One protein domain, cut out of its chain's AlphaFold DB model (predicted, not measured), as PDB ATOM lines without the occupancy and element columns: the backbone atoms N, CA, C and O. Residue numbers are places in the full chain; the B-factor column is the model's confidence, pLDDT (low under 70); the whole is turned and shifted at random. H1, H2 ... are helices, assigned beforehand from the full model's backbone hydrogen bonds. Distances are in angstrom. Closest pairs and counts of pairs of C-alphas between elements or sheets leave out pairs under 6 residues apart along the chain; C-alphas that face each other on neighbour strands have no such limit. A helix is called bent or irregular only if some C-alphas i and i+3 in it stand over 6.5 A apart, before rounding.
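This is residues 18 to 74 of the 76 residues of an uncharacterized protein of Cronobacter sakazakii 696 (UniProt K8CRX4). You will find a bent helix, H1, folded back on itself as a V with a long arm H1a and a short arm H1b; a second helix, H2, crosses the long arm. A long loop, residues 48 to 63, swings from the end of H1b round to the start of H2. The printed part has 57 residues, with two named helices in the order H1, H2 and no named strand; the class is all helix. The whole is compact and rounded, with a radius of gyration of the C-alphas of 10.8 A and spans of 27 by 22 by 22 A.

Find C-alpha 22 at (231.242, 275.381, 190.040), where H1, residues 22 to 47, begins. By its hydrogen bonds it was assigned as one helix, but it is bent: C-alphas 37 and 40 are 9.5 A apart. Its arm H1a, residues 22 to 37, runs 22.6 A to C-alpha 37 at (209.790, 270.040, 185.488). Its arm H1b, residues 40 to 47, is 10.3 A long. Farther on, H2, residues 64 to 73, runs 14.1 A and ends at C-alpha 73, at (218.516, 273.195, 200.005).

Start at H1a, which touches H1b with its residues 31 to 35 alone; the closest C-alphas, those of Leu 35 and Trp 43, are 5.3 A apart. These arms run opposite ways at a steep tilt of 36 degrees, only just beyond shallow. H1a touches H2 with its residues 28 to 35 alone, and the closest C-alphas, those of Tyr 32 and Tyr 68, are 6.2 A apart. They run opposite ways at a steep tilt of 56 degrees. H1b and H2 are only just apart, their closest C-alphas 8.1 A from each other. In H1a, H1b and H2 every O i to N i+4 pair is within hydrogen-bond range.

The two C-alphas farthest apart, those of Gly 50 and Gly 74, are 30.7 A apart. The printed part has no cut, and the link from H1 to H2 is long, with 16 residues. The mean pLDDT of the printed part is 88.8, and the model's confidence is under 70 at Glu 49.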
ATOM      1  N   ILE A  18     227.885 273.437 197.765       90.69
ATOM      2  CA  ILE A  18     229.152 274.186 197.741       90.69
ATOM      3  C   ILE A  18     230.395 273.289 197.792       90.69
ATOM      4  O   ILE A  18     231.483 273.741 197.445       90.69
ATOM      5  N   ASP A  19     230.236 272.018 198.172       90.88
ATOM      6  CA  ASP A  19     231.332 271.047 198.191       90.88
ATOM      7  C   ASP A  19     231.719 270.577 196.773       90.88
ATOM      8  O   ASP A  19     232.748 269.921 196.589       90.88
ATOM      9  N   TYR A  20     230.906 270.867 195.755       90.31
ATOM     10  CA  TYR A  20     231.165 270.536 194.350       90.31
ATOM     11  C   TYR A  20     231.888 271.678 193.619       90.31
ATOM     12  O   TYR A  20     231.789 272.837 194.021       90.31
ATOM     13  N   SER A  21     232.597 271.380 192.521       90.62
ATOM     14  CA  SER A  21     233.150 272.451 191.669       90.62
ATOM     15  C   SER A  21     232.020 273.281 191.050       90.62
ATOM     16  O   SER A  21     230.904 272.786 190.916       90.62
ATOM     17  N   LEU A  22     232.280 274.520 190.627       90.56
ATOM     18  CA  LEU A  22     231.242 275.381 190.040       90.56
ATOM     19  C   LEU A  22     230.543 274.735 188.829       90.56
ATOM     20  O   LEU A  22     229.330 274.856 188.668       90.56
ATOM     21  N   GLU A  23     231.281 273.998 188.002       89.19
ATOM     22  CA  GLU A  23     230.738 273.279 186.848       89.19
ATOM     23  C   GLU A  23     229.838 272.111 187.264       89.19
ATOM     24  O   GLU A  23     228.790 271.874 186.653       89.19
ATOM     25  N   GLN A  24     230.217 271.397 188.323       91.00
ATOM     26  CA  GLN A  24     229.389 270.349 188.909       91.00
ATOM     27  C   GLN A  24     228.147 270.942 189.579       91.00
ATOM     28  O   GLN A  24     227.059 270.413 189.386       91.00
ATOM     29  N   GLN A  25     228.274 272.066 190.291       92.62
ATOM     30  CA  GLN A  25     227.141 272.777 190.889       92.62
ATOM     31  C   GLN A  25     226.110 273.164 189.827       92.62
ATOM     32  O   GLN A  25     224.928 272.862 189.975       92.62
ATOM     33  N   ALA A  26     226.561 273.769 188.725       91.31
ATOM     34  CA  ALA A  26     225.697 274.119 187.603       91.31
ATOM     35  C   ALA A  26     225.022 272.879 186.990       91.31
ATOM     36  O   ALA A  26     223.820 272.903 186.725       91.31
ATOM     37  N   SER A  27     225.769 271.783 186.821       90.94
ATOM     38  CA  SER A  27     225.238 270.523 186.280       90.94
ATOM     39  C   SER A  27     224.189 269.893 187.207       90.94
ATOM     40  O   SER A  27     223.140 269.457 186.740       90.94
ATOM     41  N   ILE A  28     224.429 269.902 188.523       92.31
ATOM     42  CA  ILE A  28     223.497 269.412 189.547       92.31
ATOM     43  C   ILE A  28     222.202 270.232 189.532       92.31
ATOM     44  O   ILE A  28     221.119 269.649 189.539       92.31
ATOM     45  N   ILE A  29     222.291 271.567 189.488       92.44
ATOM     46  CA  ILE A  29     221.109 272.443 189.439       92.44
ATOM     47  C   ILE A  29     220.307 272.205 188.154       92.44
ATOM     48  O   ILE A  29     219.081 272.105 188.216       92.44
ATOM     49  N   ALA A  30     220.974 272.102 187.001       92.31
ATOM     50  CA  ALA A  30     220.311 271.876 185.718       92.31
ATOM     51  C   ALA A  30     219.560 270.533 185.690       92.31
ATOM     52  O   ALA A  30     218.385 270.485 185.321       92.31
ATOM     53  N   ASP A  31     220.208 269.461 186.150       91.56
ATOM     54  CA  ASP A  31     219.594 268.136 186.230       91.56
ATOM     55  C   ASP A  31     218.465 268.094 187.276       91.56
ATOM     56  O   ASP A  31     217.445 267.441 187.048       91.56
ATOM     57  N   TYR A  32     218.592 268.822 188.391       93.25
ATOM     58  CA  TYR A  32     217.519 268.930 189.381       93.25
ATOM     59  C   TYR A  32     216.302 269.676 188.828       93.25
ATOM     60  O   TYR A  32     215.171 269.228 189.005       93.25
ATOM     61  N   TRP A  33     216.515 270.776 188.103       93.62
ATOM     62  CA  TRP A  33     215.434 271.485 187.421       93.62
ATOM     63  C   TRP A  33     214.733 270.590 186.391       93.62
ATOM     64  O   TRP A  33     213.503 270.528 186.376       93.62
ATOM     65  N   LEU A  34     215.492 269.829 185.592       92.81
ATOM     66  CA  LEU A  34     214.941 268.861 184.638       92.81
ATOM     67  C   LEU A  34     214.059 267.818 185.346       92.81
ATOM     68  O   LEU A  34     212.958 267.518 184.879       92.81
ATOM     69  N   LEU A  35     214.520 267.303 186.491       93.25
ATOM     70  CA  LEU A  35     213.769 266.363 187.321       93.25
ATOM     71  C   LEU A  35     212.471 266.980 187.859       93.25
ATOM     72  O   LEU A  35     211.440 266.311 187.840       93.25
ATOM     73  N   LEU A  36     212.497 268.235 188.312       93.44
ATOM     74  CA  LEU A  36     211.317 268.925 188.847       93.44
ATOM     75  C   LEU A  36     210.269 269.236 187.771       93.44
ATOM     76  O   LEU A  36     209.076 269.121 188.036       93.44
ATOM     77  N   VAL A  37     210.700 269.626 186.569       95.25
ATOM     78  CA  VAL A  37     209.790 270.040 185.488       95.25
ATOM     79  C   VAL A  37     209.217 268.846 184.728       95.25
ATOM     80  O   VAL A  37     208.032 268.840 184.403       95.25
ATOM     81  N   TYR A  38     210.040 267.834 184.446       94.12
ATOM     82  CA  TYR A  38     209.668 266.724 183.561       94.12
ATOM     83  C   TYR A  38     209.563 265.366 184.263       94.12
ATOM     84  O   TYR A  38     209.167 264.377 183.636       94.12
ATOM     85  N   GLY A  39     209.918 265.293 185.545       93.44
ATOM     86  CA  GLY A  39     209.832 264.084 186.355       93.44
ATOM     87  C   GLY A  39     210.956 263.069 186.122       93.44
ATOM     88  O   GLY A  39     211.823 263.202 185.255       93.44
ATOM     89  N   MET A  40     210.905 261.994 186.915       92.31
ATOM     90  CA  MET A  40     211.947 260.960 186.977       92.31
ATOM     91  C   MET A  40     212.181 260.214 185.658       92.31
ATOM     92  O   MET A  40     213.320 259.872 185.360       92.31
ATOM     93  N   GLN A  41     211.137 259.954 184.863       91.50
ATOM     94  CA  GLN A  41     211.281 259.204 183.606       91.50
ATOM     95  C   GLN A  41     212.111 259.981 182.579       91.50
ATOM     96  O   GLN A  41     213.043 259.436 181.990       91.50
ATOM     97  N   THR A  42     211.813 261.271 182.414       91.44
ATOM     98  CA  THR A  42     212.573 262.161 181.532       91.44
ATOM     99  C   THR A  42     213.996 262.331 182.034       91.44
ATOM    100  O   THR A  42     214.938 262.180 181.262       91.44
ATOM    101  N   TRP A  43     214.169 262.573 183.336       93.31
ATOM    102  CA  TRP A  43     215.499 262.678 183.931       93.31
ATOM    103  C   TRP A  43     216.338 261.419 183.655       93.31
ATOM    104  O   TRP A  43     217.447 261.526 183.141       93.31
ATOM    105  N   LEU A  44     215.782 260.218 183.865       90.75
ATOM    106  CA  LEU A  44     216.458 258.948 183.567       90.75
ATOM    107  C   LEU A  44     216.867 258.819 182.099       90.75
ATOM    108  O   LEU A  44     217.989 258.406 181.807       90.75
ATOM    109  N   ALA A  45     215.982 259.197 181.175       90.00
ATOM    110  CA  ALA A  45     216.275 259.159 179.745       90.00
ATOM    111  C   ALA A  45     217.453 260.075 179.366       90.00
ATOM    112  O   ALA A  45     218.232 259.738 178.474       90.00
ATOM    113  N   PHE A  46     217.615 261.206 180.059       88.12
ATOM    114  CA  PHE A  46     218.746 262.117 179.869       88.12
ATOM    115  C   PHE A  46     220.041 261.621 180.519       88.12
ATOM    116  O   PHE A  46     221.116 261.946 180.011       88.12
ATOM    117  N   GLN A  47     219.957 260.822 181.587       87.44
ATOM    118  CA  GLN A  47     221.118 260.239 182.277       87.44
ATOM    119  C   GLN A  47     221.633 258.934 181.653       87.44
ATOM    120  O   GLN A  47     222.699 258.457 182.043       87.44
ATOM    121  N   ALA A  48     220.915 258.362 180.683       83.25
ATOM    122  CA  ALA A  48     221.342 257.161 179.972       83.25
ATOM    123  C   ALA A  48     222.714 257.337 179.286       83.25
ATOM    124  O   ALA A  48     223.094 258.430 178.856       83.25
ATOM    125  N   GLU A  49     223.466 256.242 179.159       69.38
ATOM    126  CA  GLU A  49     224.789 256.254 178.529       69.38
ATOM    127  C   GLU A  49     224.738 256.836 177.104       69.38
ATOM    128  O   GLU A  49     223.840 256.545 176.314       69.38
ATOM    129  N   GLY A  50     225.695 257.712 176.783       70.31
ATOM    130  CA  GLY A  50     225.740 258.427 175.501       70.31
ATOM    131  C   GLY A  50     224.803 259.640 175.396       70.31
ATOM    132  O   GLY A  50     224.771 260.286 174.348       70.31
ATOM    133  N   LYS A  51     224.055 259.979 176.455       75.62
ATOM    134  CA  LYS A  51     223.240 261.202 176.538       75.62
ATOM    135  C   LYS A  51     223.940 262.302 177.343       75.62
ATOM    136  O   LYS A  51     225.053 262.136 177.838       75.62
ATOM    137  N   GLN A  52     223.304 263.472 177.402       75.62
ATOM    138  CA  GLN A  52     223.880 264.690 177.986       75.62
ATOM    139  C   GLN A  52     224.025 264.645 179.511       75.62
ATOM    140  O   GLN A  52     224.749 265.471 180.068       75.62
ATOM    141  N   GLY A  53     223.364 263.697 180.171       76.94
ATOM    142  CA  GLY A  53     223.358 263.578 181.613       76.94
ATOM    143  C   GLY A  53     224.740 263.305 182.202       76.94
ATOM    144  O   GLY A  53     225.525 262.475 181.717       76.94
ATOM    145  N   ARG A  54     225.052 264.054 183.260       84.69
ATOM    146  CA  ARG A  54     226.368 264.071 183.907       84.69
ATOM    147  C   ARG A  54     226.391 263.345 185.250       84.69
ATOM    148  O   ARG A  54     227.468 263.175 185.821       84.69
ATOM    149  N   TYR A  55     225.246 262.860 185.719       87.75
ATOM    150  CA  TYR A  55     225.166 262.056 186.929       87.75
ATOM    151  C   TYR A  55     225.815 260.680 186.705       87.75
ATOM    152  O   TYR A  55     225.587 260.013 185.693       87.75
ATOM    153  N   ARG A  56     226.676 260.263 187.635       88.06
ATOM    154  CA  ARG A  56     227.406 258.981 187.616       88.06
ATOM    155  C   ARG A  56     227.304 258.226 188.946       88.06
ATOM    156  O   ARG A  56     228.110 257.337 189.210       88.06
ATOM    157  N   GLY A  57     226.345 258.602 189.795       84.88
ATOM    158  CA  GLY A  57     226.119 257.955 191.086       84.88
ATOM    159  C   GLY A  57     225.448 256.588 190.946       84.88
ATOM    160  O   GLY A  57     224.837 256.267 189.926       84.88
ATOM    161  N   LYS A  58     225.567 255.776 191.998       84.50
ATOM    162  CA  LYS A  58     224.936 254.447 192.111       84.50
ATOM    163  C   LYS A  58     223.714 254.462 193.035       84.50
ATOM    164  O   LYS A  58     223.279 253.407 193.496       84.50
ATOM    165  N   ASP A  59     223.196 255.650 193.340       89.81
ATOM    166  CA  ASP A  59     222.075 255.830 194.253       89.81
ATOM    167  C   ASP A  59     220.803 255.164 193.724       89.81
ATOM    168  O   ASP A  59     220.582 255.030 192.514       89.81
ATOM    169  N   ARG A  60     219.936 254.739 194.647       88.44
ATOM    170  CA  ARG A  60     218.643 254.164 194.279       88.44
ATOM    171  C   ARG A  60     217.790 255.245 193.628       88.44
ATOM    172  O   ARG A  60     217.655 256.339 194.162       88.44
ATOM    173  N   LEU A  61     217.125 254.901 192.528       87.56
ATOM    174  CA  LEU A  61     216.286 255.838 191.771       87.56
ATOM    175  C   LEU A  61     215.201 256.515 192.622       87.56
ATOM    176  O   LEU A  61     214.902 257.683 192.407       87.56
ATOM    177  N   ALA A  62     214.650 255.806 193.608       89.50
ATOM    178  CA  ALA A  62     213.662 256.357 194.536       89.50
ATOM    179  C   ALA A  62     214.233 257.453 195.456       89.50
ATOM    180  O   ALA A  62     213.496 258.341 195.876       89.50
ATOM    181  N   ASP A  63     215.537 257.414 195.742       91.94
ATOM    182  CA  ASP A  63     216.211 258.366 196.624       91.94
ATOM    183  C   ASP A  63     216.694 259.616 195.868       91.94
ATOM    184  O   ASP A  63     216.895 260.661 196.486       91.94
ATOM    185  N   ILE A  64     216.824 259.548 194.536       91.94
ATOM    186  CA  ILE A  64     217.353 260.631 193.689       91.94
ATOM    187  C   ILE A  64     216.665 261.985 193.942       91.94
ATOM    188  O   ILE A  64     217.382 262.955 194.203       91.94
ATOM    189  N   PRO A  65     215.318 262.102 193.945       92.50
ATOM    190  CA  PRO A  65     214.670 263.390 194.197       92.50
ATOM    191  C   PRO A  65     215.030 263.966 195.571       92.50
ATOM    192  O   PRO A  65     215.307 265.159 195.699       92.50
ATOM    193  N   ARG A  66     215.081 263.104 196.594       92.38
ATOM    194  CA  ARG A  66     215.412 263.493 197.970       92.38
ATOM    195  C   ARG A  66     216.867 263.936 198.090       92.38
ATOM    196  O   ARG A  66     217.153 264.895 198.801       92.38
ATOM    197  N   LEU A  67     217.782 263.261 197.398       92.81
ATOM    198  CA  LEU A  67     219.206 263.598 197.390       92.81
ATOM    199  C   LEU A  67     219.458 264.959 196.740       92.81
ATOM    200  O   LEU A  67     220.142 265.794 197.334       92.81
ATOM    201  N   TYR A  68     218.850 265.225 195.580       92.88
ATOM    202  CA  TYR A  68     218.936 266.549 194.966       92.88
ATOM    203  C   TYR A  68     218.349 267.635 195.863       92.88
ATOM    204  O   TYR A  68     218.982 268.671 196.054       92.88
ATOM    205  N   GLN A  69     217.174 267.394 196.452       92.19
ATOM    206  CA  GLN A  69     216.555 268.344 197.372       92.19
ATOM    207  C   GLN A  69     217.472 268.642 198.563       92.19
ATOM    208  O   GLN A  69     217.672 269.809 198.904       92.19
ATOM    209  N   LYS A  70     218.068 267.608 199.165       91.94
ATOM    210  CA  LYS A  70     219.005 267.747 200.285       91.94
ATOM    211  C   LYS A  70     220.216 268.596 199.902       91.94
ATOM    212  O   LYS A  70     220.541 269.542 200.613       91.94
ATOM    213  N   ILE A  71     220.855 268.293 198.771       91.31
ATOM    214  CA  ILE A  71     222.058 268.999 198.308       91.31
ATOM    215  C   ILE A  71     221.737 270.450 197.930       91.31
ATOM    216  O   ILE A  71     222.477 271.355 198.315       91.31
ATOM    217  N   ALA A  72     220.626 270.684 197.224       86.94
ATOM    218  CA  ALA A  72     220.228 272.009 196.750       86.94
ATOM    219  C   ALA A  72     219.742 272.934 197.877       86.94
ATOM    220  O   ALA A  72     219.965 274.140 197.818       86.94
ATOM    221  N   THR A  73     219.073 272.392 198.899       84.19
ATOM    222  CA  THR A  73     218.516 273.195 200.005       84.19
ATOM    223  C   THR A  73     219.406 273.235 201.245       84.19
ATOM    224  O   THR A  73     219.162 274.046 202.139       84.19
ATOM    225  N   GLY A  74     220.405 272.352 201.337       72.50
ATOM    226  CA  GLY A  74     221.241 272.185 202.527       72.50
ATOM    227  C   GLY A  74     220.484 271.665 203.757       72.50
ATOM    228  O   GLY A  74     221.051 271.630 204.847       72.50
TER     229      GLY A  74